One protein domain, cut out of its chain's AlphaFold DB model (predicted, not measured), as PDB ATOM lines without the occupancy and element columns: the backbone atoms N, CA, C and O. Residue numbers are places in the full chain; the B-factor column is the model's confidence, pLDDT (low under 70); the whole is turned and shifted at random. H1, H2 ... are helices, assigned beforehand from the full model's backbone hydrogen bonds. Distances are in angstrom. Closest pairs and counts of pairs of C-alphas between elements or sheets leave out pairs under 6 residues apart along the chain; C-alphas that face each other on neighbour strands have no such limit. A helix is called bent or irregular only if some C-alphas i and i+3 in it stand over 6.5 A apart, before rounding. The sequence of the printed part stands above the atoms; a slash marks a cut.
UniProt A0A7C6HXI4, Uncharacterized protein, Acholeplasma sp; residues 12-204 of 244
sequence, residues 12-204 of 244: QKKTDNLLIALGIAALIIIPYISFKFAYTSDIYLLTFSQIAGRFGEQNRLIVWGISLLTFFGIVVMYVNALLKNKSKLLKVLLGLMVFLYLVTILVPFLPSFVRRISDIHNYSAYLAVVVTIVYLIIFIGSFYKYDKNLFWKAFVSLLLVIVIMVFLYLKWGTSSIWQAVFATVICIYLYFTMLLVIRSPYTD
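Overview. This is residues 12 to 204 of the 244 residues of an uncharacterized protein of Acholeplasma sp (UniProt A0A7C6HXI4). Long helices run up and down side by side in an elongated bundle: H3, H4, H5, H6 and H7 follow one another round a ring that closes where H7 packs on H3, and H1, bent but nearly straight, packs on H3 and H7 from outside. The short H2 sits at one end of the bundle, by the first residues of H3, while residues 12 to 17 of H1 stick out free at the other end. The printed part has 193 residues with seven named helices, H1 to H7 in order along the chain, and no named strand; its class is all helix. It is compact, with a radius of gyration of the C-alphas of 17.1 A, and spans 55 by 31 by 28 A.

Along the chain. The printed part begins with H1, residues 12 to 38, assigned as one helix by its hydrogen bonds but bent: C-alphas 27 and 30 are 7.0 A apart. Its arm H1a, residues 12 to 27, starts at C-alpha 12 (62.165, 20.624, -33.748) and is 22.1 A long; its arm H1b, residues 30 to 38, is 12.1 A long. H2 takes residues 48 to 55. H3, residues 58 to 82, is 36.0 A long, and H4, residues 88 to 106, is 26.8 A long. H5, residues 115 to 145, is the longest helix, 46.3 A from C-alpha 115 at (11.804, 6.266, -27.694); it is neither bent nor irregular, but only just: C-alphas 142 and 145 are 6.1 A apart. H6, residues 148 to 172, is 35.9 A long. H7, residues 176 to 198, is 32.9 A long and ends at C-alpha 198 (58.761, 9.923, -29.364).

Arrangement. H1a, H3, H4, H5, H6 and H7 form a bundle that is up and down, each running against the one before it. H1b touches H7, opposite ways at a shallow tilt of 6 degrees, with the C-alphas of Ser 34 and Ala 180 closest at 4.8 A. H1a touches H3 with residues 22 to 26 alone, at a steep tilt of 40 degrees; the closest C-alphas are those of Leu 22 and Phe 71, 7.2 A apart. H3 is the hub, touching four other helices. H2 and H3 form a helical hairpin, with the C-alphas of Ala 52 and Gln 58 closest at 4.6 A. H3 and H4 form the next hairpin, at a shallow tilt of 12 degrees, with the C-alphas of Ile 62 and Ile 105 closest at 5.5 A. H4 and H5 form a hairpin at 31 degrees; their closest C-alphas, those of Leu 100 and Ala 128, are 5.3 A apart. In the hairpin of H5 and H6, H5 touches H6 with residues 137 to 144 alone, and the C-alphas of Phe 143 and Phe 151 are closest at 5.1 A. H6 and H7 form a hairpin at a shallow tilt of 4 degrees, with the C-alphas of Ala 154 and Thr 193 closest at 6.2 A. H7 touches H3, the same way at 20 degrees, with the C-alphas of Val 79 and Met 194 closest at 6.1 A. H3 and H6 are apart, as are H4 and H7, while H5 and H7 are near each other. Every O i to N i+4 pair is within hydrogen-bond range in H1a, H1b, H2, H3, H4, H6 and H7; in H5, 24 of 27 are.

Size, cuts and confidence. The two C-alphas farthest apart are those of Ser 112 and Pro 201, at 55.5 A. The printed part has no cut, and no link between its helices is long. The mean pLDDT of the printed part is 91.8, and residues 108 to 114, between H4 and H5, are under 70.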
ATOM      1  N   GLN A  12      62.099  21.008 -35.150       88.88
ATOM      2  CA  GLN A  12      62.165  20.624 -33.748       88.88
ATOM      3  C   GLN A  12      61.351  21.573 -32.859       88.88
ATOM      4  O   GLN A  12      60.620  21.114 -31.986       88.88
ATOM      5  N   LYS A  13      61.382  22.889 -33.124       90.44
ATOM      6  CA  LYS A  13      60.527  23.857 -32.413       90.44
ATOM      7  C   LYS A  13      59.038  23.601 -32.650       90.44
ATOM      8  O   LYS A  13      58.251  23.686 -31.711       90.44
ATOM      9  N   LYS A  14      58.637  23.288 -33.888       91.00
ATOM     10  CA  LYS A  14      57.241  22.949 -34.212       91.00
ATOM     11  C   LYS A  14      56.790  21.679 -33.490       91.00
ATOM     12  O   LYS A  14      55.685  21.664 -32.953       91.00
ATOM     13  N   THR A  15      57.646  20.661 -33.425       91.12
ATOM     14  CA  THR A  15      57.394  19.455 -32.628       91.12
ATOM     15  C   THR A  15      57.234  19.796 -31.151       91.12
ATOM     16  O   THR A  15      56.205  19.460 -30.574       91.12
ATOM     17  N   ASP A  16      58.177  20.526 -30.553       91.94
ATOM     18  CA  ASP A  16      58.110  20.914 -29.137       91.94
ATOM     19  C   ASP A  16      56.814  21.684 -28.819       91.94
ATOM     20  O   ASP A  16      56.115  21.361 -27.858       91.94
ATOM     21  N   ASN A  17      56.439  22.646 -29.666       94.25
ATOM     22  CA  ASN A  17      55.204  23.415 -29.508       94.25
ATOM     23  C   ASN A  17      53.952  22.530 -29.591       94.25
ATOM     24  O   ASN A  17      53.027  22.709 -28.798       94.25
ATOM     25  N   LEU A  18      53.921  21.564 -30.517       93.75
ATOM     26  CA  LEU A  18      52.828  20.596 -30.612       93.75
ATOM     27  C   LEU A  18      52.726  19.756 -29.330       93.75
ATOM     28  O   LEU A  18      51.629  19.578 -28.805       93.75
ATOM     29  N   LEU A  19      53.851  19.280 -28.793       95.25
ATOM     30  CA  LEU A  19      53.871  18.485 -27.559       95.25
ATOM     31  C   LEU A  19      53.417  19.281 -26.339       95.25
ATOM     32  O   LEU A  19      52.719  18.731 -25.485       95.25
ATOM     33  N   ILE A  20      53.782  20.561 -26.260       96.62
ATOM     34  CA  ILE A  20      53.319  21.462 -25.200       96.62
ATOM     35  C   ILE A  20      51.813  21.692 -25.333       96.62
ATOM     36  O   ILE A  20      51.085  21.519 -24.358       96.62
ATOM     37  N   ALA A  21      51.325  22.012 -26.535       97.06
ATOM     38  CA  ALA A  21      49.902  22.243 -26.777       97.06
ATOM     39  C   ALA A  21      49.053  21.005 -26.448       97.06
ATOM     40  O   ALA A  21      48.041  21.112 -25.756       97.06
ATOM     41  N   LEU A  22      49.492  19.818 -26.880       97.50
ATOM     42  CA  LEU A  22      48.825  18.553 -26.564       97.50
ATOM     43  C   LEU A  22      48.916  18.211 -25.072       97.50
ATOM     44  O   LEU A  22      47.949  17.699 -24.514       97.50
ATOM     45  N   GLY A  23      50.028  18.537 -24.409       97.19
ATOM     46  CA  GLY A  23      50.172  18.365 -22.963       97.19
ATOM     47  C   GLY A  23      49.191  19.235 -22.180       97.19
ATOM     48  O   GLY A  23      48.474  18.728 -21.320       97.19
ATOM     49  N   ILE A  24      49.087  20.520 -22.529       97.75
ATOM     50  CA  ILE A  24      48.108  21.450 -21.943       97.75
ATOM     51  C   ILE A  24      46.680  20.954 -22.201       97.75
ATOM     52  O   ILE A  24      45.849  20.953 -21.292       97.75
ATOM     53  N   ALA A  25      46.390  20.491 -23.420       97.00
ATOM     54  CA  ALA A  25      45.077  19.960 -23.756       97.00
ATOM     55  C   ALA A  25      44.711  18.732 -22.904       97.00
ATOM     56  O   ALA A  25      43.620  18.691 -22.334       97.00
ATOM     57  N   ALA A  26      45.626  17.767 -22.777       97.25
ATOM     58  CA  ALA A  26      45.402  16.514 -22.058       97.25
ATOM     59  C   ALA A  26      45.335  16.680 -20.535       97.25
ATOM     60  O   ALA A  26      44.540  16.005 -19.886       97.25
ATOM     61  N   LEU A  27      46.183  17.543 -19.968       97.25
ATOM     62  CA  LEU A  27      46.367  17.664 -18.517       97.25
ATOM     63  C   LEU A  27      45.520  18.774 -17.892       97.25
ATOM     64  O   LEU A  27      45.231  18.707 -16.701       97.25
ATOM     65  N   ILE A  28      45.133  19.789 -18.671       97.00
ATOM     66  CA  ILE A  28      44.451  20.979 -18.151       97.00
ATOM     67  C   ILE A  28      43.098  21.158 -18.829       97.00
ATOM     68  O   ILE A  28      42.072  21.087 -18.157       97.00
ATOM     69  N   ILE A  29      43.072  21.363 -20.152       96.56
ATOM     70  CA  ILE A  29      41.849  21.796 -20.848       96.56
ATOM     71  C   ILE A  29      40.767  20.720 -20.778       96.56
ATOM     72  O   ILE A  29      39.685  21.000 -20.271       96.56
ATOM     73  N   ILE A  30      41.044  19.504 -21.265       96.69
ATOM     74  CA  ILE A  30      40.054  18.418 -21.332       96.69
ATOM     75  C   ILE A  30      39.569  18.013 -19.935       96.69
ATOM     76  O   ILE A  30      38.349  17.933 -19.755       96.69
ATOM     77  N   PRO A  31      40.445  17.821 -18.930       97.06
ATOM     78  CA  PRO A  31      39.995  17.561 -17.567       97.06
ATOM     79  C   PRO A  31      39.118  18.693 -17.029       97.06
ATOM     80  O   PRO A  31      38.007  18.436 -16.568       97.06
ATOM     81  N   TYR A  32      39.550  19.951 -17.166       96.88
ATOM     82  CA  TYR A  32      38.789  21.106 -16.686       96.88
ATOM     83  C   TYR A  32      37.390  21.171 -17.303       96.88
ATOM     84  O   TYR A  32      36.406  21.241 -16.567       96.88
ATOM     85  N   ILE A  33      37.270  21.103 -18.634       95.69
ATOM     86  CA  ILE A  33      35.956  21.172 -19.289       95.69
ATOM     87  C   ILE A  33      35.091  19.949 -18.960       95.69
ATOM     88  O   ILE A  33      33.881  20.101 -18.823       95.69
ATOM     89  N   SER A  34      35.691  18.767 -18.776       96.50
ATOM     90  CA  SER A  34      34.966  17.534 -18.439       96.50
ATOM     91  C   SER A  34      34.381  17.595 -17.030       96.50
ATOM     92  O   SER A  34      33.183  17.395 -16.851       96.50
ATOM     93  N   PHE A  35      35.198  17.930 -16.029       96.44
ATOM     94  CA  PHE A  35      34.727  18.042 -14.648       96.44
ATOM     95  C   PHE A  35      33.783  19.228 -14.470       96.44
ATOM     96  O   PHE A  35      32.729  19.075 -13.859       96.44
ATOM     97  N   LYS A  36      34.083  20.386 -15.073       94.94
ATOM     98  CA  LYS A  36      33.164  21.533 -15.065       94.94
ATOM     99  C   LYS A  36      31.807  21.177 -15.674       94.94
ATOM    100  O   LYS A  36      30.788  21.705 -15.239       94.94
ATOM    101  N   PHE A  37      31.777  20.322 -16.698       93.75
ATOM    102  CA  PHE A  37      30.524  19.847 -17.271       93.75
ATOM    103  C   PHE A  37      29.797  18.877 -16.335       93.75
ATOM    104  O   PHE A  37      28.615  19.091 -16.077       93.75
ATOM    105  N   ALA A  38      30.511  17.911 -15.745       93.62
ATOM    106  CA  ALA A  38      29.957  16.975 -14.764       93.62
ATOM    107  C   ALA A  38      29.263  17.692 -13.599       93.62
ATOM    108  O   ALA A  38      28.092  17.433 -13.333       93.62
ATOM    109  N   TYR A  39      29.939  18.664 -12.978       92.81
ATOM    110  CA  TYR A  39      29.433  19.412 -11.818       92.81
ATOM    111  C   TYR A  39      28.234  20.329 -12.108       92.81
ATOM    112  O   TYR A  39      27.751  21.003 -11.204       92.81
ATOM    113  N   THR A  40      27.724  20.363 -13.344       89.88
ATOM    114  CA  THR A  40      26.483  21.091 -13.669       89.88
ATOM    115  C   THR A  40      25.249  20.414 -13.049       89.88
ATOM    116  O   THR A  40      24.200  21.038 -12.937       89.88
ATOM    117  N   SER A  41      25.350  19.143 -12.642       89.19
ATOM    118  CA  SER A  41      24.249  18.394 -12.023       89.19
ATOM    119  C   SER A  41      24.764  17.335 -11.038       89.19
ATOM    120  O   SER A  41      25.951  17.322 -10.713       89.19
ATOM    121  N   ASP A  42      23.892  16.424 -10.591       89.25
ATOM    122  CA  ASP A  42      24.309  15.248  -9.825       89.25
ATOM    123  C   ASP A  42      25.274  14.372 -10.644       89.25
ATOM    124  O   ASP A  42      24.893  13.704 -11.616       89.25
ATOM    125  N   ILE A  43      26.537  14.385 -10.214       92.88
ATOM    126  CA  ILE A  43      27.648  13.755 -10.922       92.88
ATOM    127  C   ILE A  43      27.555  12.225 -10.963       92.88
ATOM    128  O   ILE A  43      28.189  11.599 -11.816       92.88
ATOM    129  N   TYR A  44      26.788  11.618 -10.053       93.44
ATOM    130  CA  TYR A  44      26.678  10.166  -9.902       93.44
ATOM    131  C   TYR A  44      25.448   9.588 -10.600       93.44
ATOM    132  O   TYR A  44      25.424   8.392 -10.878       93.44
ATOM    133  N   LEU A  45      24.444  10.417 -10.900       88.88
ATOM    134  CA  LEU A  45      23.162   9.954 -11.440       88.88
ATOM    135  C   LEU A  45      22.978  10.236 -12.930       88.88
ATOM    136  O   LEU A  45      22.356   9.434 -13.625       88.88
ATOM    137  N   LEU A  46      23.470  11.377 -13.424       90.75
ATOM    138  CA  LEU A  46      23.187  11.823 -14.790       90.75
ATOM    139  C   LEU A  46      24.400  11.698 -15.697       90.75
ATOM    140  O   LEU A  46      25.519  11.997 -15.288       90.75
ATOM    141  N   THR A  47      24.161  11.318 -16.950       91.81
ATOM    142  CA  THR A  47      25.172  11.330 -18.015       91.81
ATOM    143  C   THR A  47      25.327  12.737 -18.606       91.81
ATOM    144  O   THR A  47      24.408  13.549 -18.573       91.81
ATOM    145  N   PHE A  48      26.451  13.024 -19.257       92.62
ATOM    146  CA  PHE A  48      26.697  14.238 -20.042       92.62
ATOM    147  C   PHE A  48      25.605  14.527 -21.076       92.62
ATOM    148  O   PHE A  48      25.181  15.671 -21.226       92.62
ATOM    149  N   SER A  49      25.106  13.499 -21.767       89.56
ATOM    150  CA  SER A  49      24.028  13.676 -22.743       89.56
ATOM    151  C   SER A  49      22.689  13.986 -22.071       89.56
ATOM    152  O   SER A  49      21.906  14.756 -22.618       89.56
ATOM    153  N   GLN A  50      22.429  13.416 -20.889       88.88
ATOM    154  CA  GLN A  50      21.247  13.743 -20.085       88.88
ATOM    155  C   GLN A  50      21.337  15.154 -19.501       88.88
ATOM    156  O   GLN A  50      20.330  15.854 -19.482       88.88
ATOM    157  N   ILE A  51      22.525  15.589 -19.072       90.31
ATOM    158  CA  ILE A  51      22.768  16.962 -18.612       90.31
ATOM    159  C   ILE A  51      22.451  17.942 -19.742       90.31
ATOM    160  O   ILE A  51      21.650  18.856 -19.565       90.31
ATOM    161  N   ALA A  52      23.011  17.705 -20.929       89.75
ATOM    162  CA  ALA A  52      22.755  18.528 -22.105       89.75
ATOM    163  C   ALA A  52      21.267  18.597 -22.468       89.75
ATOM    164  O   ALA A  52      20.739  19.686 -22.673       89.75
ATOM    165  N   GLY A  53      20.588  17.447 -22.522       84.69
ATOM    166  CA  GLY A  53      19.184  17.381 -22.922       84.69
ATOM    167  C   GLY A  53      18.204  17.935 -21.884       84.69
ATOM    168  O   GLY A  53      17.174  18.480 -22.265       84.69
ATOM    169  N   ARG A  54      18.506  17.820 -20.583       86.12
ATOM    170  CA  ARG A  54      17.614  18.283 -19.501       86.12
ATOM    171  C   ARG A  54      17.835  19.740 -19.109       86.12
ATOM    172  O   ARG A  54      16.869  20.415 -18.781       86.12
ATOM    173  N   PHE A  55      19.081  20.211 -19.135       87.56
ATOM    174  CA  PHE A  55      19.444  21.559 -18.681       87.56
ATOM    175  C   PHE A  55      19.759  22.524 -19.833       87.56
ATOM    176  O   PHE A  55      20.189  23.645 -19.587       87.56
ATOM    177  N   GLY A  56      19.556  22.114 -21.091       85.25
ATOM    178  CA  GLY A  56      19.796  22.971 -22.259       85.25
ATOM    179  C   GLY A  56      21.278  23.203 -22.574       85.25
ATOM    180  O   GLY A  56      21.627  24.132 -23.296       85.25
ATOM    181  N   GLU A  57      22.167  22.348 -22.069       89.12
ATOM    182  CA  GLU A  57      23.622  22.533 -22.136       89.12
ATOM    183  C   GLU A  57      24.272  21.876 -23.370       89.12
ATOM    184  O   GLU A  57      25.425  21.428 -23.354       89.12
ATOM    185  N   GLN A  58      23.526  21.801 -24.473       89.50
ATOM    186  CA  GLN A  58      23.933  21.109 -25.699       89.50
ATOM    187  C   GLN A  58      25.198  21.708 -26.325       89.50
ATOM    188  O   GLN A  58      26.087  20.970 -26.745       89.50
ATOM    189  N   ASN A  59      25.346  23.034 -26.294       90.50
ATOM    190  CA  ASN A  59      26.549  23.699 -26.797       90.50
ATOM    191  C   ASN A  59      27.806  23.275 -26.019       90.50
ATOM    192  O   ASN A  59      28.851  23.030 -26.623       90.50
ATOM    193  N   ARG A  60      27.712  23.125 -24.689       91.75
ATOM    194  CA  ARG A  60      28.840  22.672 -23.858       91.75
ATOM    195  C   ARG A  60      29.192  21.213 -24.139       91.75
ATOM    196  O   ARG A  60      30.380  20.903 -24.221       91.75
ATOM    197  N   LEU A  61      28.195  20.350 -24.353       93.38
ATOM    198  CA  LEU A  61      28.415  18.956 -24.759       93.38
ATOM    199  C   LEU A  61      29.137  18.864 -26.109       93.38
ATOM    200  O   LEU A  61      30.091  18.099 -26.240       93.38
ATOM    201  N   ILE A  62      28.715  19.664 -27.091       93.38
ATOM    202  CA  ILE A  62      29.334  19.707 -28.421       93.38
ATOM    203  C   ILE A  62      30.786  20.180 -28.317       93.38
ATOM    204  O   ILE A  62      31.680  19.523 -28.848       93.38
ATOM    205  N   VAL A  63      31.047  21.274 -27.594       93.56
ATOM    206  CA  VAL A  63      32.412  21.789 -27.387       93.56
ATOM    207  C   VAL A  63      33.292  20.749 -26.693       93.56
ATOM    208  O   VAL A  63      34.417  20.511 -27.138       93.56
ATOM    209  N   TRP A  64      32.786  20.096 -25.642       95.44
ATOM    210  CA  TRP A  64      33.492  19.015 -24.952       95.44
ATOM    211  C   TRP A  64      33.829  17.858 -25.902       95.44
ATOM    212  O   TRP A  64      34.992  17.463 -26.010       95.44
ATOM    213  N   GLY A  65      32.836  17.368 -26.645       94.50
ATOM    214  CA  GLY A  65      32.986  16.240 -27.560       94.50
ATOM    215  C   GLY A  65      33.949  16.522 -28.708       94.50
ATOM    216  O   GLY A  65      34.844  15.722 -28.975       94.50
ATOM    217  N   ILE A  66      33.821  17.683 -29.356       94.62
ATOM    218  CA  ILE A  66      34.722  18.100 -30.440       94.62
ATOM    219  C   ILE A  66      36.152  18.256 -29.920       94.62
ATOM    220  O   ILE A  66      37.088  17.822 -30.594       94.62
ATOM    221  N   SER A  67      36.336  18.829 -28.727       95.50
ATOM    222  CA  SER A  67      37.664  18.985 -28.117       95.50
ATOM    223  C   SER A  67      38.323  17.628 -27.867       95.50
ATOM    224  O   SER A  67      39.478  17.423 -28.244       95.50
ATOM    225  N   LEU A  68      37.569  16.678 -27.300       95.75
ATOM    226  CA  LEU A  68      38.030  15.314 -27.044       95.75
ATOM    227  C   LEU A  68      38.409  14.586 -28.342       95.75
ATOM    228  O   LEU A  68      39.507  14.036 -28.447       95.75
ATOM    229  N   LEU A  69      37.530  14.615 -29.348       95.81
ATOM    230  CA  LEU A  69      37.750  13.946 -30.634       95.81
ATOM    231  C   LEU A  69      38.913  14.555 -31.417       95.81
ATOM    232  O   LEU A  69      39.698  13.825 -32.021       95.81
ATOM    233  N   THR A  70      39.048  15.879 -31.379       95.81
ATOM    234  CA  THR A  70      40.142  16.597 -32.044       95.81
ATOM    235  C   THR A  70      41.477  16.243 -31.405       95.81
ATOM    236  O   THR A  70      42.418  15.889 -32.115       95.81
ATOM    237  N   PHE A  71      41.555  16.263 -30.072       96.88
ATOM    238  CA  PHE A  71      42.750  15.832 -29.351       96.88
ATOM    239  C   PHE A  71      43.124  14.388 -29.701       96.88
ATOM    240  O   PHE A  71      44.261  14.122 -30.095       96.88
ATOM    241  N   PHE A  72      42.159  13.467 -29.606       95.62
ATOM    242  CA  PHE A  72      42.371  12.056 -29.912       95.62
ATOM    243  C   PHE A  72      42.883  11.876 -31.346       95.62
ATOM    244  O   PHE A  72      43.882  11.190 -31.575       95.62
ATOM    245  N   GLY A  73      42.228  12.532 -32.307       95.25
ATOM    246  CA  GLY A  73      42.596  12.499 -33.716       95.25
ATOM    247  C   GLY A  73      44.023  12.985 -33.954       95.25
ATOM    248  O   GLY A  73      44.803  12.264 -34.571       95.25
ATOM    249  N   ILE A  74      44.397  14.153 -33.419       95.94
ATOM    250  CA  ILE A  74      45.744  14.716 -33.591       95.94
ATOM    251  C   ILE A  74      46.806  13.771 -33.020       95.94
ATOM    252  O   ILE A  74      47.762  13.445 -33.727       95.94
ATOM    253  N   VAL A  75      46.636  13.301 -31.778       97.06
ATOM    254  CA  VAL A  75      47.623  12.424 -31.126       97.06
ATOM    255  C   VAL A  75      47.808  11.139 -31.919       97.06
ATOM    256  O   VAL A  75      48.935  10.753 -32.229       97.06
ATOM    257  N   VAL A  76      46.713  10.478 -32.292       95.81
ATOM    258  CA  VAL A  76      46.812   9.186 -32.966       95.81
ATOM    259  C   VAL A  76      47.302   9.327 -34.407       95.81
ATOM    260  O   VAL A  76      48.088   8.497 -34.872       95.81
ATOM    261  N   MET A  77      46.906  10.381 -35.124       94.38
ATOM    262  CA  MET A  77      47.465  10.674 -36.446       94.38
ATOM    263  C   MET A  77      48.971  10.925 -36.363       94.38
ATOM    264  O   MET A  77      49.720  10.367 -37.165       94.38
ATOM    265  N   TYR A  78      49.420  11.702 -35.375       95.44
ATOM    266  CA  TYR A  78      50.835  12.003 -35.188       95.44
ATOM    267  C   TYR A  78      51.650  10.756 -34.815       95.44
ATOM    268  O   TYR A  78      52.675  10.486 -35.436       95.44
ATOM    269  N   VAL A  79      51.165   9.927 -33.885       96.06
ATOM    270  CA  VAL A  79      51.825   8.658 -33.529       96.06
ATOM    271  C   VAL A  79      51.868   7.688 -34.710       96.06
ATOM    272  O   VAL A  79      52.903   7.074 -34.962       96.06
ATOM    273  N   ASN A  80      50.788   7.568 -35.487       94.69
ATOM    274  CA  ASN A  80      50.817   6.745 -36.697       94.69
ATOM    275  C   ASN A  80      51.802   7.288 -37.742       94.69
ATOM    276  O   ASN A  80      52.425   6.488 -38.437       94.69
ATOM    277  N   ALA A  81      51.976   8.610 -37.845       93.38
ATOM    278  CA  ALA A  81      52.986   9.211 -38.713       93.38
ATOM    279  C   ALA A  81      54.411   8.885 -38.237       93.38
ATOM    280  O   ALA A  81      55.223   8.443 -39.051       93.38
ATOM    281  N   LEU A  82      54.688   8.999 -36.931       93.44
ATOM    282  CA  LEU A  82      55.976   8.624 -36.323       93.44
ATOM    283  C   LEU A  82      56.327   7.159 -36.598       93.44
ATOM    284  O   LEU A  82      57.445   6.841 -36.996       93.44
ATOM    285  N   LEU A  83      55.347   6.268 -36.443       92.62
ATOM    286  CA  LEU A  83      55.513   4.839 -36.699       92.62
ATOM    287  C   LEU A  83      55.398   4.482 -38.190       92.62
ATOM    288  O   LEU A  83      55.568   3.328 -38.565       92.62
ATOM    289  N   LYS A  84      55.076   5.428 -39.079       91.00
ATOM    290  CA  LYS A  84      54.764   5.153 -40.497       91.00
ATOM    291  C   LYS A  84      53.679   4.077 -40.673       91.00
ATOM    292  O   LYS A  84      53.666   3.337 -41.659       91.00
ATOM    293  N   ASN A  85      52.752   3.984 -39.721       91.06
ATOM    294  CA  ASN A  85      51.675   3.008 -39.726       91.06
ATOM    295  C   ASN A  85      50.556   3.450 -40.681       91.06
ATOM    296  O   ASN A  85      49.937   4.501 -40.516       91.06
ATOM    297  N   LYS A  86      50.277   2.622 -41.694       88.62
ATOM    298  CA  LYS A  86      49.266   2.885 -42.734       88.62
ATOM    299  C   LYS A  86      48.075   1.921 -42.683       88.62
ATOM    300  O   LYS A  86      47.367   1.785 -43.682       88.62
ATOM    301  N   SER A  87      47.841   1.258 -41.548       92.75
ATOM    302  CA  SER A  87      46.761   0.275 -41.388       92.75
ATOM    303  C   SER A  87      45.392   0.831 -41.806       92.75
ATOM    304  O   SER A  87      44.884   1.790 -41.222       92.75
ATOM    305  N   LYS A  88      44.772   0.202 -42.815       93.31
ATOM    306  CA  LYS A  88      43.411   0.539 -43.265       93.31
ATOM    307  C   LYS A  88      42.377   0.248 -42.177       93.31
ATOM    308  O   LYS A  88      41.471   1.051 -41.986       93.31
ATOM    309  N   LEU A  89      42.552  -0.848 -41.435       94.12
ATOM    310  CA  LEU A  89      41.656  -1.236 -40.345       94.12
ATOM    311  C   LEU A  89      41.588  -0.154 -39.261       94.12
ATOM    312  O   LEU A  89      40.499   0.235 -38.860       94.12
ATOM    313  N   LEU A  90      42.739   0.392 -38.846       94.19
ATOM    314  CA  LEU A  90      42.770   1.493 -37.880       94.19
ATOM    315  C   LEU A  90      42.057   2.736 -38.423       94.19
ATOM    316  O   LEU A  90      41.301   3.368 -37.699       94.19
ATOM    317  N   LYS A  91      42.222   3.077 -39.703       93.94
ATOM    318  CA  LYS A  91      41.500   4.219 -40.291       93.94
ATOM    319  C   LYS A  91      39.982   4.023 -40.266       93.94
ATOM    320  O   LYS A  91      39.265   4.952 -39.912       93.94
ATOM    321  N   VAL A  92      39.507   2.822 -40.604       95.69
ATOM    322  CA  VAL A  92      38.075   2.482 -40.576       95.69
ATOM    323  C   VAL A  92      37.530   2.541 -39.152       95.69
ATOM    324  O   VAL A  92      36.516   3.190 -38.919       95.69
ATOM    325  N   LEU A  93      38.225   1.927 -38.191       95.94
ATOM    326  CA  LEU A  93      37.815   1.945 -36.787       95.94
ATOM    327  C   LEU A  93      37.825   3.359 -36.197       95.94
ATOM    328  O   LEU A  93      36.898   3.710 -35.477       95.94
ATOM    329  N   LEU A  94      38.820   4.187 -36.535       94.69
ATOM    330  CA  LEU A  94      38.859   5.591 -36.121       94.69
ATOM    331  C   LEU A  94      37.667   6.367 -36.693       94.69
ATOM    332  O   LEU A  94      37.009   7.097 -35.959       94.69
ATOM    333  N   GLY A  95      37.368   6.187 -37.983       95.19
ATOM    334  CA  GLY A  95      36.214   6.816 -38.628       95.19
ATOM    335  C   GLY A  95      34.891   6.401 -37.984       95.19
ATOM    336  O   GLY A  95      34.070   7.259 -37.672       95.19
ATOM    337  N   LEU A  96      34.718   5.103 -37.713       96.25
ATOM    338  CA  LEU A  96      33.548   4.571 -37.014       96.25
ATOM    339  C   LEU A  96      33.431   5.144 -35.596       96.25
ATOM    340  O   LEU A  96      32.360   5.594 -35.204       96.25
ATOM    341  N   MET A  97      34.531   5.166 -34.842       95.00
ATOM    342  CA  MET A  97      34.576   5.723 -33.491       95.00
ATOM    343  C   MET A  97      34.164   7.201 -33.484       95.00
ATOM    344  O   MET A  97      33.281   7.587 -32.721       95.00
ATOM    345  N   VAL A  98      34.766   8.022 -34.354       94.75
ATOM    346  CA  VAL A  98      34.435   9.450 -34.481       94.75
ATOM    347  C   VAL A  98      32.967   9.625 -34.854       94.75
ATOM    348  O   VAL A  98      32.282  10.424 -34.225       94.75
ATOM    349  N   PHE A  99      32.466   8.858 -35.825       94.38
ATOM    350  CA  PHE A  99      31.064   8.909 -36.228       94.38
ATOM    351  C   PHE A  99      30.116   8.611 -35.059       94.38
ATOM    352  O   PHE A  99      29.199   9.390 -34.807       94.38
ATOM    353  N   LEU A 100      30.364   7.537 -34.305       94.69
ATOM    354  CA  LEU A 100      29.529   7.165 -33.162       94.69
ATOM    355  C   LEU A 100      29.540   8.248 -32.077       94.69
ATOM    356  O   LEU A 100      28.478   8.626 -31.588       94.69
ATOM    357  N   TYR A 101      30.706   8.813 -31.747       92.38
ATOM    358  CA  TYR A 101      30.759   9.930 -30.800       92.38
ATOM    359  C   TYR A 101      30.037  11.173 -31.326       92.38
ATOM    360  O   TYR A 101      29.307  11.800 -30.561       92.38
ATOM    361  N   LEU A 102      30.174  11.513 -32.612       91.62
ATOM    362  CA  LEU A 102      29.452  12.638 -33.214       91.62
ATOM    363  C   LEU A 102      27.936  12.473 -33.080       91.62
ATOM    364  O   LEU A 102      27.260  13.422 -32.687       91.62
ATOM    365  N   VAL A 103      27.409  11.267 -33.319       89.19
ATOM    366  CA  VAL A 103      25.990  10.962 -33.079       89.19
ATOM    367  C   VAL A 103      25.621  11.260 -31.624       89.19
ATOM    368  O   VAL A 103      24.658  11.983 -31.380       89.19
ATOM    369  N   THR A 104      26.424  10.800 -30.660       87.94
ATOM    370  CA  THR A 104      26.119  10.973 -29.227       87.94
ATOM    371  C   THR A 104      26.217  12.415 -28.716       87.94
ATOM    372  O   THR A 104      25.605  12.745 -27.702       87.94
ATOM    373  N   ILE A 105      26.987  13.290 -29.372       88.31
ATOM    374  CA  ILE A 105      27.121  14.694 -28.940       88.31
ATOM    375  C   ILE A 105      26.164  15.633 -29.677       88.31
ATOM    376  O   ILE A 105      25.791  16.667 -29.128       88.31
ATOM    377  N   LEU A 106      25.765  15.288 -30.906       84.38
ATOM    378  CA  LEU A 106      24.828  16.084 -31.706       84.38
ATOM    379  C   LEU A 106      23.369  15.732 -31.413       84.38
ATOM    380  O   LEU A 106      22.507  16.602 -31.513       84.38
ATOM    381  N   VAL A 107      23.104  14.486 -31.020       77.50
ATOM    382  CA  VAL A 107      21.780  14.004 -30.621       77.50
ATOM    383  C   VAL A 107      21.798  13.772 -29.108       77.50
ATOM    384  O   VAL A 107      21.945  12.635 -28.673       77.50
ATOM    385  N   PRO A 108      21.718  14.818 -28.264       64.25
ATOM    386  CA  PRO A 108      21.692  14.613 -26.823       64.25
ATOM    387  C   PRO A 108      20.455  13.806 -26.427       64.25
ATOM    388  O   PRO A 108      19.410  13.846 -27.078       64.25
ATOM    389  N   PHE A 109      20.565  13.090 -25.312       60.84
ATOM    390  CA  PHE A 109      19.452  12.331 -24.765       60.84
ATOM    391  C   PHE A 109      18.338  13.295 -24.330       60.84
ATOM    392  O   PHE A 109      18.457  13.959 -23.299       60.84
ATOM    393  N   LEU A 110      17.246  13.351 -25.093       61.97
ATOM    394  CA  LEU A 110      16.013  14.031 -24.708       61.97
ATOM    395  C   LEU A 110      14.960  12.980 -24.329       61.97
ATOM    396  O   LEU A 110      14.480  12.271 -25.212       61.97
ATOM    397  N   PRO A 111      14.547  12.881 -23.050       55.56
ATOM    398  CA  PRO A 111      13.496  11.944 -22.643       55.56
ATOM    399  C   PRO A 111      12.131  12.237 -23.295       55.56
ATOM    400  O   PRO A 111      11.251  11.383 -23.270       55.56
ATOM    401  N   SER A 112      11.957  13.424 -23.888       55.44
ATOM    402  CA  SER A 112      10.725  13.892 -24.531       55.44
ATOM    403  C   SER A 112      10.619  13.594 -26.035       55.44
ATOM    404  O   SER A 112       9.536  13.763 -26.592       55.44
ATOM    405  N   PHE A 113      11.681  13.122 -26.703       55.72
ATOM    406  CA  PHE A 113      11.645  12.794 -28.135       55.72
ATOM    407  C   PHE A 113      11.738  11.282 -28.365       55.72
ATOM    408  O   PHE A 113      12.672  10.632 -27.912       55.72
ATOM    409  N   VAL A 114      10.729  10.746 -29.067       63.41
ATOM    410  CA  VAL A 114      10.590   9.400 -29.663       63.41
ATOM    411  C   VAL A 114      11.565   8.345 -29.116       63.41
ATOM    412  O   VAL A 114      12.730   8.320 -29.500       63.41
ATOM    413  N   ARG A 115      11.060   7.391 -28.316       71.00
ATOM    414  CA  ARG A 115      11.804   6.266 -27.694       71.00
ATOM    415  C   ARG A 115      12.916   5.658 -28.570       71.00
ATOM    416  O   ARG A 115      14.015   5.424 -28.084       71.00
ATOM    417  N   ARG A 116      12.670   5.512 -29.879       75.06
ATOM    418  CA  ARG A 116      13.655   5.025 -30.863       75.06
ATOM    419  C   ARG A 116      14.939   5.864 -30.941       75.06
ATOM    420  O   ARG A 116      16.010   5.288 -31.069       75.06
ATOM    421  N   ILE A 117      14.860   7.194 -30.879       75.75
ATOM    422  CA  ILE A 117      16.032   8.087 -30.948       75.75
ATOM    423  C   ILE A 117      16.888   7.932 -29.687       75.75
ATOM    424  O   ILE A 117      18.106   7.810 -29.777       75.75
ATOM    425  N   SER A 118      16.241   7.865 -28.524       76.06
ATOM    426  CA  SER A 118      16.895   7.576 -27.243       76.06
ATOM    427  C   SER A 118      17.617   6.222 -27.263       76.06
ATOM    428  O   SER A 118      18.768   6.126 -26.833       76.06
ATOM    429  N   ASP A 119      16.975   5.182 -27.800       81.56
ATOM    430  CA  ASP A 119      17.585   3.854 -27.913       81.56
ATOM    431  C   ASP A 119      18.801   3.882 -28.850       81.56
ATOM    432  O   ASP A 119      19.872   3.402 -28.479       81.56
ATOM    433  N   ILE A 120      18.682   4.518 -30.023       83.12
ATOM    434  CA  ILE A 120      19.799   4.700 -30.969       83.12
ATOM    435  C   ILE A 120      20.969   5.438 -30.310       83.12
ATOM    436  O   ILE A 120      22.116   5.021 -30.474       83.12
ATOM    437  N   HIS A 121      20.699   6.505 -29.553       86.56
ATOM    438  CA  HIS A 121      21.724   7.248 -28.819       86.56
ATOM    439  C   HIS A 121      22.454   6.355 -27.815       86.56
ATOM    440  O   HIS A 121      23.683   6.305 -27.814       86.56
ATOM    441  N   ASN A 122      21.710   5.604 -27.001       85.81
ATOM    442  CA  ASN A 122      22.292   4.718 -25.996       85.81
ATOM    443  C   ASN A 122      23.132   3.606 -26.639       85.81
ATOM    444  O   ASN A 122      24.273   3.392 -26.231       85.81
ATOM    445  N   TYR A 123      22.620   2.945 -27.683       88.50
ATOM    446  CA  TYR A 123      23.391   1.945 -28.427       88.50
ATOM    447  C   TYR A 123      24.647   2.551 -29.056       88.50
ATOM    448  O   TYR A 123      25.717   1.950 -28.969       88.50
ATOM    449  N   SER A 124      24.545   3.754 -29.627       90.62
ATOM    450  CA  SER A 124      25.691   4.467 -30.199       90.62
ATOM    451  C   SER A 124      26.734   4.800 -29.134       90.62
ATOM    452  O   SER A 124      27.922   4.623 -29.384       90.62
ATOM    453  N   ALA A 125      26.312   5.211 -27.935       89.25
ATOM    454  CA  ALA A 125      27.206   5.508 -26.819       89.25
ATOM    455  C   ALA A 125      27.949   4.262 -26.321       89.25
ATOM    456  O   ALA A 125      29.171   4.299 -26.170       89.25
ATOM    457  N   TYR A 126      27.251   3.138 -26.128       90.38
ATOM    458  CA  TYR A 126      27.902   1.883 -25.739       90.38
ATOM    459  C   TYR A 126      28.857   1.383 -26.822       90.38
ATOM    460  O   TYR A 126      30.002   1.027 -26.531       90.38
ATOM    461  N   LEU A 127      28.416   1.410 -28.081       94.06
ATOM    462  CA  LEU A 127      29.237   0.982 -29.203       94.06
ATOM    463  C   LEU A 127      30.464   1.888 -29.377       94.06
ATOM    464  O   LEU A 127      31.545   1.373 -29.643       94.06
ATOM    465  N   ALA A 128      30.341   3.202 -29.159       93.38
ATOM    466  CA  ALA A 128      31.467   4.134 -29.206       93.38
ATOM    467  C   ALA A 128      32.565   3.736 -28.213       93.38
ATOM    468  O   ALA A 128      33.739   3.685 -28.586       93.38
ATOM    469  N   VAL A 129      32.199   3.394 -26.973       91.94
ATOM    470  CA  VAL A 129      33.156   2.961 -25.940       91.94
ATOM    471  C   VAL A 129      33.831   1.647 -26.338       91.94
ATOM    472  O   VAL A 129      35.060   1.562 -26.314       91.94
ATOM    473  N   VAL A 130      33.059   0.646 -26.772       93.81
ATOM    474  CA  VAL A 130      33.604  -0.654 -27.203       93.81
ATOM    475  C   VAL A 130      34.552  -0.485 -28.392       93.81
ATOM    476  O   VAL A 130      35.681  -0.978 -28.354       93.81
ATOM    477  N   VAL A 131      34.142   0.265 -29.418       96.44
ATOM    478  CA  VAL A 131      34.974   0.556 -30.594       96.44
ATOM    479  C   VAL A 131      36.230   1.329 -30.190       96.44
ATOM    480  O   VAL A 131      37.299   1.024 -30.710       96.44
ATOM    481  N   THR A 132      36.147   2.262 -29.236       95.25
ATOM    482  CA  THR A 132      37.321   2.981 -28.702       95.25
ATOM    483  C   THR A 132      38.322   2.013 -28.074       95.25
ATOM    484  O   THR A 132      39.513   2.084 -28.370       95.25
ATOM    485  N   ILE A 133      37.866   1.081 -27.235       95.19
ATOM    486  CA  ILE A 133      38.745   0.103 -26.575       95.19
ATOM    487  C   ILE A 133      39.390  -0.824 -27.611       95.19
ATOM    488  O   ILE A 133      40.610  -0.988 -27.610       95.19
ATOM    489  N   VAL A 134      38.597  -1.382 -28.533       96.81
ATOM    490  CA  VAL A 134      39.100  -2.241 -29.619       96.81
ATOM    491  C   VAL A 134      40.116  -1.486 -30.477       96.81
ATOM    492  O   VAL A 134      41.186  -2.013 -30.787       96.81
ATOM    493  N   TYR A 135      39.813  -0.232 -30.813       97.00
ATOM    494  CA  TYR A 135      40.721   0.639 -31.539       97.00
ATOM    495  C   TYR A 135      42.048   0.810 -30.803       97.00
ATOM    496  O   TYR A 135      43.097   0.590 -31.405       97.00
ATOM    497  N   LEU A 136      42.015   1.161 -29.514       97.06
ATOM    498  CA  LEU A 136      43.218   1.359 -28.706       97.06
ATOM    499  C   LEU A 136      44.042   0.074 -28.598       97.06
ATOM    500  O   LEU A 136      45.258   0.132 -28.759       97.06
ATOM    501  N   ILE A 137      43.411  -1.089 -28.418       96.88
ATOM    502  CA  ILE A 137      44.113  -2.381 -28.378       96.88
ATOM    503  C   ILE A 137      44.854  -2.642 -29.694       96.88
ATOM    504  O   ILE A 137      46.042  -2.956 -29.675       96.88
ATOM    505  N   ILE A 138      44.190  -2.477 -30.843       96.44
ATOM    506  CA  ILE A 138      44.817  -2.703 -32.159       96.44
ATOM    507  C   ILE A 138      45.883  -1.635 -32.441       96.44
ATOM    508  O   ILE A 138      46.939  -1.936 -33.002       96.44
ATOM    509  N   PHE A 139      45.626  -0.390 -32.041       96.75
ATOM    510  CA  PHE A 139      46.547   0.727 -32.204       96.75
ATOM    511  C   PHE A 139      47.842   0.484 -31.430       96.75
ATOM    512  O   PHE A 139      48.915   0.536 -32.028       96.75
ATOM    513  N   ILE A 140      47.758   0.108 -30.152       96.75
ATOM    514  CA  ILE A 140      48.929  -0.291 -29.366       96.75
ATOM    515  C   ILE A 140      49.548  -1.575 -29.912       96.75
ATOM    516  O   ILE A 140      50.766  -1.659 -30.018       96.75
ATOM    517  N   GLY A 141      48.742  -2.541 -30.355       95.19
ATOM    518  CA  GLY A 141      49.217  -3.756 -31.022       95.19
ATOM    519  C   GLY A 141      50.118  -3.470 -32.225       95.19
ATOM    520  O   GLY A 141      51.056  -4.225 -32.488       95.19
ATOM    521  N   SER A 142      49.915  -2.342 -32.914       94.06
ATOM    522  CA  SER A 142      50.808  -1.929 -33.996       94.06
ATOM    523  C   SER A 142      52.242  -1.683 -33.522       94.06
ATOM    524  O   SER A 142      53.166  -1.952 -34.285       94.06
ATOM    525  N   PHE A 143      52.446  -1.288 -32.259       95.00
ATOM    526  CA  PHE A 143      53.760  -0.980 -31.688       95.00
ATOM    527  C   PHE A 143      54.632  -2.226 -31.576       95.00
ATOM    528  O   PHE A 143      55.849  -2.116 -31.666       95.00
ATOM    529  N   TYR A 144      54.030  -3.415 -31.454       93.88
ATOM    530  CA  TYR A 144      54.759  -4.677 -31.303       93.88
ATOM    531  C   TYR A 144      55.728  -4.947 -32.462       93.88
ATOM    532  O   TYR A 144      56.789  -5.536 -32.265       93.88
ATOM    533  N   LYS A 145      55.376  -4.487 -33.672       89.31
ATOM    534  CA  LYS A 145      56.226  -4.611 -34.865       89.31
ATOM    535  C   LYS A 145      57.406  -3.637 -34.872       89.31
ATOM    536  O   LYS A 145      58.368  -3.890 -35.588       89.31
ATOM    537  N   TYR A 146      57.317  -2.545 -34.118       87.75
ATOM    538  CA  TYR A 146      58.318  -1.477 -34.093       87.75
ATOM    539  C   TYR A 146      59.249  -1.607 -32.891       87.75
ATOM    540  O   TYR A 146      60.462  -1.644 -33.051       87.75
ATOM    541  N   ASP A 147      58.680  -1.700 -31.691       92.44
ATOM    542  CA  ASP A 147      59.411  -1.754 -30.430       92.44
ATOM    543  C   ASP A 147      58.592  -2.563 -29.412       92.44
ATOM    544  O   ASP A 147      57.556  -2.122 -28.900       92.44
ATOM    545  N   LYS A 148      59.059  -3.782 -29.111       93.19
ATOM    546  CA  LYS A 148      58.379  -4.699 -28.182       93.19
ATOM    547  C   LYS A 148      58.320  -4.149 -26.755       93.19
ATOM    548  O   LYS A 148      57.354  -4.417 -26.044       93.19
ATOM    549  N   ASN A 149      59.334  -3.399 -26.327       93.50
ATOM    550  CA  ASN A 149      59.373  -2.829 -24.982       93.50
ATOM    551  C   ASN A 149      58.360  -1.684 -24.860       93.50
ATOM    552  O   ASN A 149      57.596  -1.619 -23.897       93.50
ATOM    553  N   LEU A 150      58.306  -0.817 -25.875       94.88
ATOM    554  CA  LEU A 150      57.276   0.215 -25.999       94.88
ATOM    555  C   LEU A 150      55.869  -0.395 -26.003       94.88
ATOM    556  O   LEU A 150      54.999   0.090 -25.278       94.88
ATOM    557  N   PHE A 151      55.663  -1.468 -26.775       96.38
ATOM    558  CA  PHE A 151      54.396  -2.196 -26.808       96.38
ATOM    559  C   PHE A 151      53.962  -2.635 -25.410       96.38
ATOM    560  O   PHE A 151      52.867  -2.275 -24.989       96.38
ATOM    561  N   TRP A 152      54.809  -3.361 -24.674       96.31
ATOM    562  CA  TRP A 152      54.430  -3.878 -23.358       96.31
ATOM    563  C   TRP A 152      54.136  -2.764 -22.356       96.31
ATOM    564  O   TRP A 152      53.144  -2.849 -21.633       96.31
ATOM    565  N   LYS A 153      54.929  -1.685 -22.355       95.81
ATOM    566  CA  LYS A 153      54.679  -0.515 -21.497       95.81
ATOM    567  C   LYS A 153      53.317   0.118 -21.781       95.81
ATOM    568  O   LYS A 153      52.544   0.351 -20.855       95.81
ATOM    569  N   ALA A 154      53.015   0.370 -23.054       96.56
ATOM    570  CA  ALA A 154      51.743   0.969 -23.444       96.56
ATOM    571  C   ALA A 154      50.563   0.012 -23.203       96.56
ATOM    572  O   ALA A 154      49.532   0.423 -22.680       96.56
ATOM    573  N   PHE A 155      50.726  -1.277 -23.506       97.25
ATOM    574  CA  PHE A 155      49.677  -2.284 -23.360       97.25
ATOM    575  C   PHE A 155      49.306  -2.533 -21.894       97.25
ATOM    576  O   PHE A 155      48.126  -2.501 -21.554       97.25
ATOM    577  N   VAL A 156      50.290  -2.703 -21.005       96.81
ATOM    578  CA  VAL A 156      50.038  -2.857 -19.560       96.81
ATOM    579  C   VAL A 156      49.375  -1.602 -18.992       96.81
ATOM    580  O   VAL A 156      48.413  -1.705 -18.230       96.81
ATOM    581  N   SER A 157      49.827  -0.414 -19.405       96.44
ATOM    582  CA  SER A 157      49.184   0.837 -19.002       96.44
ATOM    583  C   SER A 157      47.737   0.932 -19.500       96.44
ATOM    584  O   SER A 157      46.886   1.412 -18.753       96.44
ATOM    585  N   LEU A 158      47.433   0.473 -20.718       97.06
ATOM    586  CA  LEU A 158      46.065   0.437 -21.243       97.06
ATOM    587  C   LEU A 158      45.179  -0.507 -20.429       97.06
ATOM    588  O   LEU A 158      44.056  -0.141 -20.090       97.06
ATOM    589  N   LEU A 159      45.676  -1.700 -20.087       97.06
ATOM    590  CA  LEU A 159      44.937  -2.653 -19.258       97.06
ATOM    591  C   LEU A 159      44.605  -2.062 -17.886       97.06
ATOM    592  O   LEU A 159      43.471  -2.187 -17.432       97.06
ATOM    593  N   LEU A 160      45.552  -1.357 -17.263       96.19
ATOM    594  CA  LEU A 160      45.317  -0.668 -15.993       96.19
ATOM    595  C   LEU A 160      44.226   0.405 -16.122       96.19
ATOM    596  O   LEU A 160      43.331   0.467 -15.281       96.19
ATOM    597  N   VAL A 161      44.246   1.200 -17.197       96.12
ATOM    598  CA  VAL A 161      43.178   2.172 -17.485       96.12
ATOM    599  C   VAL A 161      41.828   1.473 -17.644       96.12
ATOM    600  O   VAL A 161      40.852   1.904 -17.034       96.12
ATOM    601  N   ILE A 162      41.761   0.384 -18.413       95.75
ATOM    602  CA  ILE A 162      40.521  -0.379 -18.623       95.75
ATOM    603  C   ILE A 162      39.982  -0.906 -17.289       95.75
ATOM    604  O   ILE A 162      38.801  -0.722 -17.008       95.75
ATOM    605  N   VAL A 163      40.831  -1.499 -16.446       95.88
ATOM    606  CA  VAL A 163      40.428  -2.028 -15.132       95.88
ATOM    607  C   VAL A 163      39.859  -0.923 -14.240       95.88
ATOM    608  O   VAL A 163      38.788  -1.105 -13.659       95.88
ATOM    609  N   ILE A 164      40.518   0.241 -14.177       93.88
ATOM    610  CA  ILE A 164      40.011   1.396 -13.422       93.88
ATOM    611  C   ILE A 164      38.637   1.819 -13.954       93.88
ATOM    612  O   ILE A 164      37.707   2.011 -13.174       93.88
ATOM    613  N   MET A 165      38.475   1.919 -15.274       94.81
ATOM    614  CA  MET A 165      37.207   2.345 -15.876       94.81
ATOM    615  C   MET A 165      36.078   1.344 -15.666       94.81
ATOM    616  O   MET A 165      34.943   1.762 -15.431       94.81
ATOM    617  N   VAL A 166      36.375   0.045 -15.710       94.88
ATOM    618  CA  VAL A 166      35.408  -1.015 -15.400       94.88
ATOM    619  C   VAL A 166      34.988  -0.927 -13.937       94.88
ATOM    620  O   VAL A 166      33.795  -0.955 -13.654       94.88
ATOM    621  N   PHE A 167      35.927  -0.743 -13.007       94.94
ATOM    622  CA  PHE A 167      35.596  -0.577 -11.591       94.94
ATOM    623  C   PHE A 167      34.683   0.634 -11.347       94.94
ATOM    624  O   PHE A 167      33.664   0.522 -10.662       94.94
ATOM    625  N   LEU A 168      35.003   1.783 -11.949       93.69
ATOM    626  CA  LEU A 168      34.169   2.983 -11.850       93.69
ATOM    627  C   LEU A 168      32.782   2.769 -12.470       93.69
ATOM    628  O   LEU A 168      31.786   3.231 -11.912       93.69
ATOM    629  N   TYR A 169      32.712   2.048 -13.591       93.25
ATOM    630  CA  TYR A 169      31.455   1.706 -14.254       93.25
ATOM    631  C   TYR A 169      30.577   0.809 -13.376       93.25
ATOM    632  O   TYR A 169      29.388   1.069 -13.233       93.25
ATOM    633  N   LEU A 170      31.151  -0.213 -12.735       94.69
ATOM    634  CA  LEU A 170      30.405  -1.098 -11.835       94.69
ATOM    635  C   LEU A 170      29.830  -0.346 -10.628       94.69
ATOM    636  O   LEU A 170      28.765  -0.704 -10.134       94.69
ATOM    637  N   LYS A 171      30.519   0.702 -10.160       93.38
ATOM    638  CA  LYS A 171      30.096   1.489  -8.998       93.38
ATOM    639  C   LYS A 171      29.026   2.535  -9.325       93.38
ATOM    640  O   LYS A 171      28.118   2.734  -8.522       93.38
ATOM    641  N   TRP A 172      29.152   3.229 -10.457       91.62
ATOM    642  CA  TRP A 172      28.341   4.417 -10.769       91.62
ATOM    643  C   TRP A 172      27.691   4.398 -12.160       91.62
ATOM    644  O   TRP A 172      27.162   5.418 -12.599       91.62
ATOM    645  N   GLY A 173      27.744   3.276 -12.879       90.12
ATOM    646  CA  GLY A 173      27.229   3.158 -14.243       90.12
ATOM    647  C   GLY A 173      27.849   4.169 -15.214       90.12
ATOM    648  O   GLY A 173      28.958   4.667 -15.016       90.12
ATOM    649  N   THR A 174      27.113   4.506 -16.274       86.88
ATOM    650  CA  THR A 174      27.472   5.559 -17.242       86.88
ATOM    651  C   THR A 174      27.161   6.969 -16.721       86.88
ATOM    652  O   THR A 174      26.520   7.762 -17.398       86.88
ATOM    653  N   SER A 175      27.611   7.316 -15.519       93.12
ATOM    654  CA  SER A 175      27.411   8.649 -14.931       93.12
ATOM    655  C   SER A 175      28.367   9.710 -15.494       93.12
ATOM    656  O   SER A 175      29.376   9.412 -16.137       93.12
ATOM    657  N   SER A 176      28.074  10.983 -15.239       93.81
ATOM    658  CA  SER A 176      28.900  12.110 -15.682       93.81
ATOM    659  C   SER A 176      30.273  12.135 -15.008       93.81
ATOM    660  O   SER A 176      31.248  12.496 -15.668       93.81
ATOM    661  N   ILE A 177      30.402  11.671 -13.756       94.81
ATOM    662  CA  ILE A 177      31.718  11.454 -13.137       94.81
ATOM    663  C   ILE A 177      32.512  10.379 -13.882       94.81
ATOM    664  O   ILE A 177      33.693  10.580 -14.169       94.81
ATOM    665  N   TRP A 178      31.864   9.273 -14.262       94.94
ATOM    666  CA  TRP A 178      32.505   8.215 -15.039       94.94
ATOM    667  C   TRP A 178      32.988   8.749 -16.391       94.94
ATOM    668  O   TRP A 178      34.145   8.549 -16.752       94.94
ATOM    669  N   GLN A 179      32.150   9.510 -17.103       94.75
ATOM    670  CA  GLN A 179      32.506  10.109 -18.396       94.75
ATOM    671  C   GLN A 179      33.632  11.146 -18.275       94.75
ATOM    672  O   GLN A 179      34.527  11.176 -19.123       94.75
ATOM    673  N   ALA A 180      33.627  11.963 -17.216       96.06
ATOM    674  CA  ALA A 180      34.676  12.948 -16.968       96.06
ATOM    675  C   ALA A 180      36.032  12.291 -16.689       96.06
ATOM    676  O   ALA A 180      37.055  12.693 -17.257       96.06
ATOM    677  N   VAL A 181      36.037  11.254 -15.847       95.88
ATOM    678  CA  VAL A 181      37.242  10.481 -15.527       95.88
ATOM    679  C   VAL A 181      37.720   9.709 -16.756       95.88
ATOM    680  O   VAL A 181      38.910   9.753 -17.060       95.88
ATOM    681  N   PHE A 182      36.813   9.085 -17.513       94.12
ATOM    682  CA  PHE A 182      37.134   8.385 -18.758       94.12
ATOM    683  C   PHE A 182      37.840   9.293 -19.764       94.12
ATOM    684  O   PHE A 182      38.948   8.974 -20.199       94.12
ATOM    685  N   ALA A 183      37.253  10.452 -20.080       95.12
ATOM    686  CA  ALA A 183      37.853  11.416 -21.002       95.12
ATOM    687  C   ALA A 183      39.234  11.881 -20.518       95.12
ATOM    688  O   ALA A 183      40.196  11.878 -21.285       95.12
ATOM    689  N   THR A 184      39.351  12.205 -19.228       95.81
ATOM    690  CA  THR A 184      40.606  12.653 -18.612       95.81
ATOM    691  C   THR A 184      41.700  11.593 -18.724       95.81
ATOM    692  O   THR A 184      42.769  11.850 -19.274       95.81
ATOM    693  N   VAL A 185      41.437  10.380 -18.237       96.00
ATOM    694  CA  VAL A 185      42.444   9.317 -18.178       96.00
ATOM    695  C   VAL A 185      42.840   8.855 -19.577       96.00
ATOM    696  O   VAL A 185      44.025   8.637 -19.805       96.00
ATOM    697  N   ILE A 186      41.905   8.751 -20.529       95.19
ATOM    698  CA  ILE A 186      42.238   8.389 -21.915       95.19
ATOM    699  C   ILE A 186      43.109   9.460 -22.573       95.19
ATOM    700  O   ILE A 186      44.083   9.118 -23.246       95.19
ATOM    701  N   CYS A 187      42.819  10.746 -22.360       96.44
ATOM    702  CA  CYS A 187      43.644  11.824 -22.903       96.44
ATOM    703  C   CYS A 187      45.058  11.822 -22.328       96.44
ATOM    704  O   CYS A 187      46.034  11.908 -23.076       96.44
ATOM    705  N   ILE A 188      45.167  11.665 -21.009       96.88
ATOM    706  CA  ILE A 188      46.446  11.537 -20.309       96.88
ATOM    707  C   ILE A 188      47.213  10.319 -20.831       96.88
ATOM    708  O   ILE A 188      48.373  10.436 -21.227       96.88
ATOM    709  N   TYR A 189      46.554   9.163 -20.897       97.31
ATOM    710  CA  TYR A 189      47.129   7.920 -21.399       97.31
ATOM    711  C   TYR A 189      47.674   8.077 -22.824       97.31
ATOM    712  O   TYR A 189      48.820   7.708 -23.089       97.31
ATOM    713  N   LEU A 190      46.896   8.658 -23.739       97.25
ATOM    714  CA  LEU A 190      47.321   8.881 -25.121       97.25
ATOM    715  C   LEU A 190      48.490   9.858 -25.218       97.25
ATOM    716  O   LEU A 190      49.423   9.611 -25.983       97.25
ATOM    717  N   TYR A 191      48.475  10.932 -24.426       97.94
ATOM    718  CA  TYR A 191      49.582  11.880 -24.371       97.94
ATOM    719  C   TYR A 191      50.879  11.201 -23.915       97.94
ATOM    720  O   TYR A 191      51.901  11.294 -24.595       97.94
ATOM    721  N   PHE A 192      50.840  10.444 -22.815       97.06
ATOM    722  CA  PHE A 192      52.012   9.707 -22.337       97.06
ATOM    723  C   PHE A 192      52.452   8.616 -23.311       97.06
ATOM    724  O   PHE A 192      53.649   8.448 -23.532       97.06
ATOM    725  N   THR A 193      51.510   7.926 -23.953       96.75
ATOM    726  CA  THR A 193      51.809   6.945 -25.005       96.75
ATOM    727  C   THR A 193      52.566   7.598 -26.160       96.75
ATOM    728  O   THR A 193      53.579   7.070 -26.612       96.75
ATOM    729  N   MET A 194      52.136   8.780 -26.602       96.88
ATOM    730  CA  MET A 194      52.844   9.557 -27.619       96.88
ATOM    731  C   MET A 194      54.254   9.947 -27.156       96.88
ATOM    732  O   MET A 194      55.203   9.786 -27.921       96.88
ATOM    733  N   LEU A 195      54.426  10.394 -25.907       96.31
ATOM    734  CA  LEU A 195      55.755  10.692 -25.357       96.31
ATOM    735  C   LEU A 195      56.665   9.455 -25.314       96.31
ATOM    736  O   LEU A 195      57.864   9.573 -25.569       96.31
ATOM    737  N   LEU A 196      56.118   8.275 -25.009       95.06
ATOM    738  CA  LEU A 196      56.867   7.018 -25.046       95.06
ATOM    739  C   LEU A 196      57.313   6.673 -26.471       95.06
ATOM    740  O   LEU A 196      58.463   6.283 -26.656       95.06
ATOM    741  N   VAL A 197      56.437   6.857 -27.464       95.25
ATOM    742  CA  VAL A 197      56.765   6.645 -28.884       95.25
ATOM    743  C   VAL A 197      57.893   7.584 -29.306       95.25
ATOM    744  O   VAL A 197      58.896   7.111 -29.815       95.25
ATOM    745  N   ILE A 198      57.773   8.881 -29.019       93.19
ATOM    746  CA  ILE A 198      58.761   9.923 -29.364       93.19
ATOM    747  C   ILE A 198      60.143   9.649 -28.766       93.19
ATOM    748  O   ILE A 198      61.159   9.988 -29.364       93.19
ATOM    749  N   ARG A 199      60.187   9.070 -27.561       91.00
ATOM    750  CA  ARG A 199      61.438   8.706 -26.880       91.00
ATOM    751  C   ARG A 199      62.023   7.380 -27.363       91.00
ATOM    752  O   ARG A 199      63.137   7.049 -26.965       91.00
ATOM    753  N   SER A 200      61.287   6.608 -28.161       91.75
ATOM    754  CA  SER A 200      61.795   5.357 -28.711       91.75
ATOM    755  C   SER A 200      62.906   5.655 -29.726       91.75
ATOM    756  O   SER A 200      62.720   6.520 -30.588       91.75
ATOM    757  N   PRO A 201      64.039   4.926 -29.682       87.69
ATOM    758  CA  PRO A 201      65.167   5.141 -30.595       87.69
ATOM    759  C   PRO A 201      64.823   4.839 -32.061       87.69
ATOM    760  O   PRO A 201      65.588   5.180 -32.959       87.69
ATOM    761  N   TYR A 202      63.679   4.199 -32.312       88.31
ATOM    762  CA  TYR A 202      63.200   3.840 -33.646       88.31
ATOM    763  C   TYR A 202      62.339   4.929 -34.301       88.31
ATOM    764  O   TYR A 202      61.838   4.726 -35.409       88.31
ATOM    765  N   THR A 203      62.142   6.072 -33.638       89.56
ATOM    766  CA  THR A 203      61.367   7.196 -34.176       89.56
ATOM    767  C   THR A 203      62.208   8.459 -34.268       89.56
ATOM    768  O   THR A 203      63.111   8.679 -33.465       89.56
ATOM    769  N   ASP A 204      61.902   9.296 -35.258       90.44
ATOM    770  CA  ASP A 204      62.550  10.592 -35.459       90.44
ATOM    771  C   ASP A 204      61.471  11.683 -35.583       90.44
ATOM    772  O   ASP A 204      60.926  11.908 -36.670       90.44
TER     773      ASP A 204